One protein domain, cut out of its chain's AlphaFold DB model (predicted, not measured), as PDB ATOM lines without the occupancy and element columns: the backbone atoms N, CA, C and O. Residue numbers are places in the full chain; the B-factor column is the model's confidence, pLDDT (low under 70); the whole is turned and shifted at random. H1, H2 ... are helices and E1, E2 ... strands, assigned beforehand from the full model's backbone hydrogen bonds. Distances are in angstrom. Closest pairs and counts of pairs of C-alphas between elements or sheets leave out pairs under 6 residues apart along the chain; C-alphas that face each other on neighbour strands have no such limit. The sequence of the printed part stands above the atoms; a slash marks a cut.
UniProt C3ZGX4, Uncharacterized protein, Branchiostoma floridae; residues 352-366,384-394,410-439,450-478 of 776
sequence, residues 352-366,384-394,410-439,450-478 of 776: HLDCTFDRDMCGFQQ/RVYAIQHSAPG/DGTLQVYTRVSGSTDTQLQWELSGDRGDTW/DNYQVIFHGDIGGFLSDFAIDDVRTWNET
ATOM      1  N   HIS A 352     141.161  79.790 149.257       54.62
ATOM      2  CA  HIS A 352     139.902  80.446 148.962       54.62
ATOM      3  C   HIS A 352     138.831  79.366 149.049       54.62
ATOM      4  O   HIS A 352     138.952  78.357 148.355       54.62
ATOM      5  N   LEU A 353     137.891  79.515 149.987       59.69
ATOM      6  CA  LEU A 353     136.929  78.467 150.328       59.69
ATOM      7  C   LEU A 353     136.034  78.266 149.115       59.69
ATOM      8  O   LEU A 353     135.062  78.993 148.984       59.69
ATOM      9  N   ASP A 354     136.427  77.361 148.223       64.75
ATOM     10  CA  ASP A 354     135.860  77.163 146.892       64.75
ATOM     11  C   ASP A 354     134.957  75.933 146.929       64.75
ATOM     12  O   ASP A 354     135.396  74.796 146.742       64.75
ATOM     13  N   CYS A 355     133.703  76.170 147.307       70.75
ATOM     14  CA  CYS A 355     132.748  75.122 147.612       70.75
ATOM     15  C   CYS A 355     131.651  75.039 146.551       70.75
ATOM     16  O   CYS A 355     130.711  75.836 146.552       70.75
ATOM     17  N   THR A 356     131.761  74.023 145.692       71.94
ATOM     18  CA  THR A 356     130.756  73.644 144.681       71.94
ATOM     19  C   THR A 356     129.734  72.625 145.205       71.94
ATOM     20  O   THR A 356     128.873  72.164 144.467       71.94
ATOM     21  N   PHE A 357     129.866  72.184 146.466       70.00
ATOM     22  CA  PHE A 357     129.022  71.167 147.122       70.00
ATOM     23  C   PHE A 357     128.855  69.822 146.359       70.00
ATOM     24  O   PHE A 357     128.064  68.969 146.770       70.00
ATOM     25  N   ASP A 358     129.621  69.568 145.289       65.00
ATOM     26  CA  ASP A 358     129.524  68.343 144.477       65.00
ATOM     27  C   ASP A 358     129.833  67.073 145.282       65.00
ATOM     28  O   ASP A 358     129.239  66.016 145.055       65.00
ATOM     29  N   ARG A 359     130.790  67.161 146.215       53.44
ATOM     30  CA  ARG A 359     131.323  66.007 146.958       53.44
ATOM     31  C   ARG A 359     130.809  65.972 148.387       53.44
ATOM     32  O   ARG A 359     130.180  64.992 148.777       53.44
ATOM     33  N   ASP A 360     131.024  67.043 149.141       59.25
ATOM     34  CA  ASP A 360     130.794  67.143 150.582       59.25
ATOM     35  C   ASP A 360     130.244  68.537 150.968       59.25
ATOM     36  O   ASP A 360     129.657  69.232 150.141       59.25
ATOM     37  N   MET A 361     130.377  68.928 152.240       66.56
ATOM     38  CA  MET A 361     130.004  70.261 152.738       66.56
ATOM     39  C   MET A 361     131.202  71.229 152.818       66.56
ATOM     40  O   MET A 361     131.084  72.273 153.446       66.56
ATOM     41  N   CYS A 362     132.370  70.897 152.256       63.16
ATOM     42  CA  CYS A 362     133.577  71.739 152.242       63.16
ATOM     43  C   CYS A 362     134.036  72.260 153.624       63.16
ATOM     44  O   CYS A 362     134.598  73.349 153.736       63.16
ATOM     45  N   GLY A 363     133.752  71.517 154.699       68.38
ATOM     46  CA  GLY A 363     134.011  71.939 156.082       68.38
ATOM     47  C   GLY A 363     132.936  72.831 156.722       68.38
ATOM     48  O   GLY A 363     133.067  73.157 157.902       68.38
ATOM     49  N   PHE A 364     131.855  73.191 156.016       73.62
ATOM     50  CA  PHE A 364     130.662  73.751 156.656       73.62
ATOM     51  C   PHE A 364     130.030  72.722 157.603       73.62
ATOM     52  O   PHE A 364     129.880  71.544 157.272       73.62
ATOM     53  N   GLN A 365     129.637  73.194 158.784       77.56
ATOM     54  CA  GLN A 365     128.969  72.424 159.829       77.56
ATOM     55  C   GLN A 365     127.585  73.032 160.082       77.56
ATOM     56  O   GLN A 365     127.443  74.255 160.059       77.56
ATOM     57  N   GLN A 366     126.587  72.187 160.342       78.12
ATOM     58  CA  GLN A 366     125.250  72.619 160.768       78.12
ATOM     59  C   GLN A 366     125.349  73.289 162.147       78.12
ATOM     60  O   GLN A 366     126.128  72.826 162.990       78.12
ATOM     61  N   ARG A 384     110.304  70.805 145.189       57.62
ATOM     62  CA  ARG A 384     110.012  70.831 143.750       57.62
ATOM     63  C   ARG A 384     109.608  69.450 143.223       57.62
ATOM     64  O   ARG A 384     108.647  69.337 142.461       57.62
ATOM     65  N   VAL A 385     110.275  68.382 143.669       56.31
ATOM     66  CA  VAL A 385     109.906  66.992 143.326       56.31
ATOM     67  C   VAL A 385     108.528  66.621 143.896       56.31
ATOM     68  O   VAL A 385     107.694  66.067 143.176       56.31
ATOM     69  N   TYR A 386     108.254  66.970 145.156       56.12
ATOM     70  CA  TYR A 386     106.963  66.733 145.808       56.12
ATOM     71  C   TYR A 386     105.814  67.462 145.091       56.12
ATOM     72  O   TYR A 386     104.771  66.858 144.828       56.12
ATOM     73  N   ALA A 387     106.017  68.726 144.712       55.75
ATOM     74  CA  ALA A 387     105.041  69.532 143.980       55.75
ATOM     75  C   ALA A 387     104.688  68.947 142.602       55.75
ATOM     76  O   ALA A 387     103.506  68.867 142.250       55.75
ATOM     77  N   ILE A 388     105.700  68.485 141.854       56.91
ATOM     78  CA  ILE A 388     105.529  67.806 140.560       56.91
ATOM     79  C   ILE A 388     104.697  66.526 140.728       56.91
ATOM     80  O   ILE A 388     103.748  66.307 139.976       56.91
ATOM     81  N   GLN A 389     105.003  65.699 141.733       55.22
ATOM     82  CA  GLN A 389     104.289  64.438 141.975       55.22
ATOM     83  C   GLN A 389     102.822  64.643 142.385       55.22
ATOM     84  O   GLN A 389     101.956  63.875 141.971       55.22
ATOM     85  N   HIS A 390     102.521  65.691 143.157       55.62
ATOM     86  CA  HIS A 390     101.176  65.945 143.690       55.62
ATOM     87  C   HIS A 390     100.319  66.881 142.822       55.62
ATOM     88  O   HIS A 390      99.210  67.235 143.218       55.62
ATOM     89  N   SER A 391     100.795  67.253 141.625       49.78
ATOM     90  CA  SER A 391     100.061  68.087 140.655       49.78
ATOM     91  C   SER A 391      99.563  69.425 141.232       49.78
ATOM     92  O   SER A 391      98.497  69.909 140.852       49.78
ATOM     93  N   ALA A 392     100.317  70.023 142.160       51.31
ATOM     94  CA  ALA A 392      99.953  71.266 142.840       51.31
ATOM     95  C   ALA A 392     100.249  72.488 141.936       51.31
ATOM     96  O   ALA A 392     101.413  72.874 141.813       51.31
ATOM     97  N   PRO A 393      99.250  73.146 141.298       43.56
ATOM     98  CA  PRO A 393      99.515  74.005 140.132       43.56
ATOM     99  C   PRO A 393     100.162  75.368 140.429       43.56
ATOM    100  O   PRO A 393     100.405  76.133 139.502       43.56
ATOM    101  N   GLY A 394     100.418  75.682 141.702       45.53
ATOM    102  CA  GLY A 394     101.087  76.905 142.165       45.53
ATOM    103  C   GLY A 394     102.296  76.630 143.066       45.53
ATOM    104  O   GLY A 394     102.667  77.488 143.853       45.53
ATOM    105  N   ASP A 410     107.474  85.025 151.267       63.22
ATOM    106  CA  ASP A 410     108.847  85.220 150.824       63.22
ATOM    107  C   ASP A 410     109.851  84.625 151.827       63.22
ATOM    108  O   ASP A 410     109.883  85.028 152.991       63.22
ATOM    109  N   GLY A 411     110.682  83.683 151.373       70.62
ATOM    110  CA  GLY A 411     111.860  83.244 152.125       70.62
ATOM    111  C   GLY A 411     112.949  84.321 152.145       70.62
ATOM    112  O   GLY A 411     112.939  85.235 151.311       70.62
ATOM    113  N   THR A 412     113.876  84.221 153.100       82.88
ATOM    114  CA  THR A 412     115.010  85.150 153.238       82.88
ATOM    115  C   THR A 412     116.308  84.394 153.494       82.88
ATOM    116  O   THR A 412     116.398  83.622 154.441       82.88
ATOM    117  N   LEU A 413     117.321  84.643 152.661       87.06
ATOM    118  CA  LEU A 413     118.683  84.149 152.859       87.06
ATOM    119  C   LEU A 413     119.550  85.271 153.441       87.06
ATOM    120  O   LEU A 413     119.596  86.374 152.897       87.06
ATOM    121  N   GLN A 414     120.255  84.982 154.528       89.38
ATOM    122  CA  GLN A 414     121.150  85.893 155.234       89.38
ATOM    123  C   GLN A 414     122.549  85.288 155.338       89.38
ATOM    124  O   GLN A 414     122.716  84.080 155.508       89.38
ATOM    125  N   VAL A 415     123.565  86.149 155.300       89.75
ATOM    126  CA  VAL A 415     124.952  85.772 155.580       89.75
ATOM    127  C   VAL A 415     125.447  86.566 156.778       89.75
ATOM    128  O   VAL A 415     125.506  87.799 156.747       89.75
ATOM    129  N   TYR A 416     125.820  85.843 157.828       88.50
ATOM    130  CA  TYR A 416     126.399  86.381 159.051       88.50
ATOM    131  C   TYR A 416     127.884  86.026 159.161       88.50
ATOM    132  O   TYR A 416     128.351  85.026 158.619       88.50
ATOM    133  N   THR A 417     128.618  86.808 159.948       87.62
ATOM    134  CA  THR A 417     129.977  86.489 160.406       87.62
ATOM    135  C   THR A 417     130.038  86.441 161.929       87.62
ATOM    136  O   THR A 417     129.484  87.326 162.587       87.62
ATOM    137  N   ARG A 418     130.759  85.466 162.492       83.06
ATOM    138  CA  ARG A 418     130.993  85.301 163.940       83.06
ATOM    139  C   ARG A 418     132.496  85.216 164.205       83.06
ATOM    140  O   ARG A 418     133.138  84.276 163.746       83.06
ATOM    141  N   VAL A 419     133.073  86.192 164.909       81.50
ATOM    142  CA  VAL A 419     134.508  86.179 165.270       81.50
ATOM    143  C   VAL A 419     134.786  85.007 166.218       81.50
ATOM    144  O   VAL A 419     134.014  84.765 167.146       81.50
ATOM    145  N   SER A 420     135.871  84.267 165.997       70.81
ATOM    146  CA  SER A 420     136.223  83.074 166.772       70.81
ATOM    147  C   SER A 420     136.371  83.395 168.263       70.81
ATOM    148  O   SER A 420     137.165  84.246 168.656       70.81
ATOM    149  N   GLY A 421     135.603  82.699 169.106       69.25
ATOM    150  CA  GLY A 421     135.529  82.957 170.551       69.25
ATOM    151  C   GLY A 421     134.451  83.965 170.974       69.25
ATOM    152  O   GLY A 421     134.243  84.143 172.173       69.25
ATOM    153  N   SER A 422     133.735  84.580 170.027       74.75
ATOM    154  CA  SER A 422     132.513  85.355 170.275       74.75
ATOM    155  C   SER A 422     131.258  84.506 170.056       74.75
ATOM    156  O   SER A 422     131.217  83.655 169.168       74.75
ATOM    157  N   THR A 423     130.203  84.780 170.824       76.44
ATOM    158  CA  THR A 423     128.836  84.309 170.536       76.44
ATOM    159  C   THR A 423     128.112  85.186 169.518       76.44
ATOM    160  O   THR A 423     127.165  84.732 168.881       76.44
ATOM    161  N   ASP A 424     128.543  86.438 169.371       81.38
ATOM    162  CA  ASP A 424     127.775  87.472 168.684       81.38
ATOM    163  C   ASP A 424     127.981  87.389 167.165       81.38
ATOM    164  O   ASP A 424     129.106  87.487 166.663       81.38
ATOM    165  N   THR A 425     126.878  87.228 166.434       85.38
ATOM    166  CA  THR A 425     126.825  87.215 164.969       85.38
ATOM    167  C   THR A 425     126.574  88.623 164.420       85.38
ATOM    168  O   THR A 425     125.790  89.396 164.970       85.38
ATOM    169  N   GLN A 426     127.220  88.973 163.305       88.19
ATOM    170  CA  GLN A 426     126.975  90.228 162.581       88.19
ATOM    171  C   GLN A 426     126.497  89.944 161.160       88.19
ATOM    172  O   GLN A 426     127.156  89.208 160.431       88.19
ATOM    173  N   LEU A 427     125.352  90.518 160.785       89.56
ATOM    174  CA  LEU A 427     124.770  90.396 159.448       89.56
ATOM    175  C   LEU A 427     125.620  91.176 158.435       89.56
ATOM    176  O   LEU A 427     125.816  92.378 158.606       89.56
ATOM    177  N   GLN A 428     126.090  90.503 157.386       88.25
ATOM    178  CA  GLN A 428     126.845  91.114 156.285       88.25
ATOM    179  C   GLN A 428     125.988  91.313 155.027       88.25
ATOM    180  O   GLN A 428     126.210  92.258 154.271       88.25
ATOM    181  N   TRP A 429     125.011  90.432 154.787       91.00
ATOM    182  CA  TRP A 429     124.178  90.440 153.580       91.00
ATOM    183  C   TRP A 429     122.829  89.755 153.818       91.00
ATOM    184  O   TRP A 429     122.745  88.814 154.604       91.00
ATOM    185  N   GLU A 430     121.788  90.208 153.120       89.75
ATOM    186  CA  GLU A 430     120.418  89.692 153.206       89.75
ATOM    187  C   GLU A 430     119.724  89.770 151.836       89.75
ATOM    188  O   GLU A 430     119.864  90.763 151.115       89.75
ATOM    189  N   LEU A 431     118.941  88.744 151.497       83.75
ATOM    190  CA  LEU A 431     118.108  88.691 150.300       83.75
ATOM    191  C   LEU A 431     116.772  87.990 150.581       83.75
ATOM    192  O   LEU A 431     116.708  86.768 150.693       83.75
ATOM    193  N   SER A 432     115.694  88.774 150.630       84.38
ATOM    194  CA  SER A 432     114.309  88.282 150.706       84.38
ATOM    195  C   SER A 432     113.610  88.280 149.344       84.38
ATOM    196  O   SER A 432     113.931  89.096 148.472       84.38
ATOM    197  N   GLY A 433     112.569  87.458 149.201       73.75
ATOM    198  CA  GLY A 433     111.607  87.539 148.092       73.75
ATOM    199  C   GLY A 433     111.834  86.545 146.959       73.75
ATOM    200  O   GLY A 433     112.965  86.135 146.722       73.75
ATOM    201  N   ASP A 434     110.770  86.211 146.222       70.81
ATOM    202  CA  ASP A 434     110.863  85.465 144.952       70.81
ATOM    203  C   ASP A 434     111.829  86.164 143.969       70.81
ATOM    204  O   ASP A 434     111.668  87.346 143.644       70.81
ATOM    205  N   ARG A 435     112.845  85.425 143.498       68.44
ATOM    206  CA  ARG A 435     113.864  85.878 142.531       68.44
ATOM    207  C   ARG A 435     113.840  85.101 141.212       68.44
ATOM    208  O   ARG A 435     114.767  85.240 140.412       68.44
ATOM    209  N   GLY A 436     112.785  84.324 140.965       59.28
ATOM    210  CA  GLY A 436     112.742  83.370 139.865       59.28
ATOM    211  C   GLY A 436     113.750  82.234 140.049       59.28
ATOM    212  O   GLY A 436     114.239  81.982 141.145       59.28
ATOM    213  N   ASP A 437     114.038  81.532 138.956       60.22
ATOM    214  CA  ASP A 437     114.753  80.251 138.989       60.22
ATOM    215  C   ASP A 437     116.255  80.354 138.641       60.22
ATOM    216  O   ASP A 437     116.994  79.381 138.760       60.22
ATOM    217  N   THR A 438     116.728  81.534 138.235       55.56
ATOM    218  CA  THR A 438     118.133  81.768 137.873       55.56
ATOM    219  C   THR A 438     119.050  81.802 139.094       55.56
ATOM    220  O   THR A 438     118.714  82.421 140.100       55.56
ATOM    221  N   TRP A 439     120.263  81.257 138.971       66.75
ATOM    222  CA  TRP A 439     121.342  81.509 139.930       66.75
ATOM    223  C   TRP A 439     121.704  83.003 139.978       66.75
ATOM    224  O   TRP A 439     121.874  83.640 138.937       66.75
ATOM    225  N   ASP A 450     140.509  89.494 162.708       68.56
ATOM    226  CA  ASP A 450     140.578  88.338 163.602       68.56
ATOM    227  C   ASP A 450     139.987  87.101 162.909       68.56
ATOM    228  O   ASP A 450     139.199  87.240 161.974       68.56
ATOM    229  N   ASN A 451     140.300  85.889 163.378       66.62
ATOM    230  CA  ASN A 451     139.672  84.667 162.860       66.62
ATOM    231  C   ASN A 451     138.136  84.753 162.979       66.62
ATOM    232  O   ASN A 451     137.613  85.198 164.003       66.62
ATOM    233  N   TYR A 452     137.402  84.306 161.957       75.88
ATOM    234  CA  TYR A 452     135.938  84.349 161.926       75.88
ATOM    235  C   TYR A 452     135.338  83.134 161.211       75.88
ATOM    236  O   TYR A 452     135.992  82.465 160.417       75.88
ATOM    237  N   GLN A 453     134.067  82.868 161.500       79.81
ATOM    238  CA  GLN A 453     133.209  81.925 160.788       79.81
ATOM    239  C   GLN A 453     132.236  82.703 159.895       79.81
ATOM    240  O   GLN A 453     131.749  83.760 160.307       79.81
ATOM    241  N   VAL A 454     131.918  82.164 158.717       84.12
ATOM    242  CA  VAL A 454     130.781  82.593 157.883       84.12
ATOM    243  C   VAL A 454     129.611  81.649 158.156       84.12
ATOM    244  O   VAL A 454     129.812  80.443 158.271       84.12
ATOM    245  N   ILE A 455     128.403  82.193 158.290       86.69
ATOM    246  CA  ILE A 455     127.185  81.455 158.636       86.69
ATOM    247  C   ILE A 455     126.101  81.821 157.620       86.69
ATOM    248  O   ILE A 455     125.726  82.990 157.511       86.69
ATOM    249  N   PHE A 456     125.589  80.824 156.897       89.38
ATOM    250  CA  PHE A 456     124.451  80.966 155.987       89.38
ATOM    251  C   PHE A 456     123.164  80.606 156.737       89.38
ATOM    252  O   PHE A 456     122.958  79.451 157.108       89.38
ATOM    253  N   HIS A 457     122.312  81.603 156.977       87.69
ATOM    254  CA  HIS A 457     121.040  81.463 157.689       87.69
ATOM    255  C   HIS A 457     119.873  81.640 156.710       87.69
ATOM    256  O   HIS A 457     119.915  82.535 155.866       87.69
ATOM    257  N   GLY A 458     118.849  80.791 156.797       84.88
ATOM    258  CA  GLY A 458     117.776  80.731 155.807       84.88
ATOM    259  C   GLY A 458     116.385  80.653 156.430       84.88
ATOM    260  O   GLY A 458     115.918  79.572 156.779       84.88
ATOM    261  N   ASP A 459     115.687  81.785 156.494       81.56
ATOM    262  CA  ASP A 459     114.294  81.849 156.933       81.56
ATOM    263  C   ASP A 459     113.365  81.278 155.847       81.56
ATOM    264  O   ASP A 459     113.132  81.896 154.798       81.56
ATOM    265  N   ILE A 460     112.785  80.102 156.101       69.75
ATOM    266  CA  ILE A 460     111.769  79.494 155.229       69.75
ATOM    267  C   ILE A 460     110.430  80.218 155.433       69.75
ATOM    268  O   ILE A 460     109.703  79.965 156.394       69.75
ATOM    269  N   GLY A 461     110.075  81.102 154.497       62.97
ATOM    270  CA  GLY A 461     108.851  81.906 154.555       62.97
ATOM    271  C   GLY A 461     107.562  81.075 154.615       62.97
ATOM    272  O   GLY A 461     106.607  81.452 155.297       62.97
ATOM    273  N   GLY A 462     107.512  79.920 153.942       63.09
ATOM    274  CA  GLY A 462     106.392  78.984 154.045       63.09
ATOM    275  C   GLY A 462     106.644  77.632 153.374       63.09
ATOM    276  O   GLY A 462     107.678  77.412 152.762       63.09
ATOM    277  N   PHE A 463     105.658  76.728 153.433       59.03
ATOM    278  CA  PHE A 463     105.763  75.319 152.989       59.03
ATOM    279  C   PHE A 463     106.282  75.093 151.550       59.03
ATOM    280  O   PHE A 463     106.669  73.981 151.205       59.03
ATOM    281  N   LEU A 464     106.260  76.122 150.700       57.28
ATOM    282  CA  LEU A 464     106.712  76.051 149.312       57.28
ATOM    283  C   LEU A 464     107.966  76.888 149.027       57.28
ATOM    284  O   LEU A 464     108.532  76.718 147.957       57.28
ATOM    285  N   SER A 465     108.415  77.772 149.923       63.28
ATOM    286  CA  SER A 465     109.641  78.544 149.684       63.28
ATOM    287  C   SER A 465     110.869  77.652 149.841       63.28
ATOM    288  O   SER A 465     111.000  76.971 150.857       63.28
ATOM    289  N   ASP A 466     111.776  77.700 148.874       66.31
ATOM    290  CA  ASP A 466     113.113  77.125 148.955       66.31
ATOM    291  C   ASP A 466     114.159  78.122 148.428       66.31
ATOM    292  O   ASP A 466     113.837  79.166 147.856       66.31
ATOM    293  N   PHE A 467     115.424  77.812 148.690       77.00
ATOM    294  CA  PHE A 467     116.603  78.513 148.197       77.00
ATOM    295  C   PHE A 467     117.764  77.512 148.170       77.00
ATOM    296  O   PHE A 467     117.731  76.490 148.856       77.00
ATOM    297  N   ALA A 468     118.787  77.802 147.373       80.44
ATOM    298  CA  ALA A 468     120.013  77.020 147.301       80.44
ATOM    299  C   ALA A 468     121.218  77.965 147.253       80.44
ATOM    300  O   ALA A 468     121.106  79.093 146.770       80.44
ATOM    301  N   ILE A 469     122.355  77.485 147.749       84.94
ATOM    302  CA  ILE A 469     123.666  78.123 147.612       84.94
ATOM    303  C   ILE A 469     124.592  77.164 146.865       84.94
ATOM    304  O   ILE A 469     124.440  75.950 146.985       84.94
ATOM    305  N   ASP A 470     125.503  77.721 146.077       79.94
ATOM    306  CA  ASP A 470     126.468  77.002 145.243       79.94
ATOM    307  C   ASP A 470     127.650  77.944 144.936       79.94
ATOM    308  O   ASP A 470     127.525  79.158 145.145       79.94
ATOM    309  N   ASP A 471     128.780  77.409 144.466       77.75
ATOM    310  CA  ASP A 471     129.992  78.158 144.073       77.75
ATOM    311  C   ASP A 471     130.443  79.216 145.121       77.75
ATOM    312  O   ASP A 471     130.847  80.341 144.790       77.75
ATOM    313  N   VAL A 472     130.368  78.885 146.417       80.50
ATOM    314  CA  VAL A 472     130.835  79.792 147.485       80.50
ATOM    315  C   VAL A 472     132.347  79.971 147.342       80.50
ATOM    316  O   VAL A 472     133.048  78.979 147.182       80.50
ATOM    317  N   ARG A 473     132.838  81.222 147.377       70.56
ATOM    318  CA  ARG A 473     134.263  81.601 147.254       70.56
ATOM    319  C   ARG A 473     134.626  82.759 148.194       70.56
ATOM    320  O   ARG A 473     133.836  83.687 148.363       70.56
ATOM    321  N   THR A 474     135.834  82.737 148.763       69.81
ATOM    322  CA  THR A 474     136.412  83.808 149.608       69.81
ATOM    323  C   THR A 474     137.786  84.241 149.085       69.81
ATOM    324  O   THR A 474     138.486  83.431 148.493       69.81
ATOM    325  N   TRP A 475     138.202  85.495 149.284       62.16
ATOM    326  CA  TRP A 475     139.547  85.978 148.922       62.16
ATOM    327  C   TRP A 475     139.978  87.149 149.820       62.16
ATOM    328  O   TRP A 475     139.142  87.817 150.426       62.16
ATOM    329  N   ASN A 476     141.290  87.397 149.914       53.22
ATOM    330  CA  ASN A 476     141.891  88.338 150.879       53.22
ATOM    331  C   ASN A 476     142.191  89.743 150.312       53.22
ATOM    332  O   ASN A 476     142.834  90.550 150.984       53.22
ATOM    333  N   GLU A 477     141.755  90.049 149.087       53.81
ATOM    334  CA  GLU A 477     142.023  91.332 148.419       53.81
ATOM    335  C   GLU A 477     140.783  92.231 148.322       53.81
ATOM    336  O   GLU A 477     139.660  91.774 148.112       53.81
ATOM    337  N   THR A 478     140.992  93.546 148.435       50.91
ATOM    338  CA  THR A 478     139.942  94.553 148.233       50.91
ATOM    339  C   THR A 478     139.463  94.559 146.782       50.91
ATOM    340  O   THR A 478     140.264  94.780 145.878       50.91
TER     341      THR A 478
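This is residues 352 to 366, 384 to 394, 410 to 439 and 450 to 478 of the 776 residues of an uncharacterized protein of Branchiostoma floridae (UniProt C3ZGX4). With little regular structure, this is a twisted sheet of three strands, from whose strand E3 residues 460 to 478 fold back along the sheet's length. The short helix H1 lies off one end, and residues 388 to 393 stick out. The 85 printed residues, with 30 in named elements, run H1, E1, E2, E3; the sheet, order E2, E1, E3, is antiparallel, and the class is mostly strand. The whole is loose, radius of gyration of the C-alphas 15.9 A, and spans 50 by 28 by 26 A.

E1, residues 412 to 419, is 22.9 A long and begins at C-alpha 412 (115.010, 85.150, 153.238). E2 is residues 425 to 432, 19.0 A, and bends by 69 degrees at residue 428. E3, residues 452 to 459, 22.4 A, ends at C-alpha 459 (114.294, 81.849, 156.933). H1, residues 384 to 389, is 8.8 A.

E1 and E3 are antiparallel at 158 degrees, with N 414 and O 457 2.8 A apart, within hydrogen-bond range. The hairpin E1 and E2 has N 431 and O 413 at 2.8 A, also within range. H1, with every O i to N i+4 pair within range, is not on the sheet.

Cuts after residues 366, 394 and 439 leave C-alpha gaps of 22.9, 14.3 and 31.3 A. Mean pLDDT of the printed part is 70.8; 41 residues are under 70, among them 384 to 394.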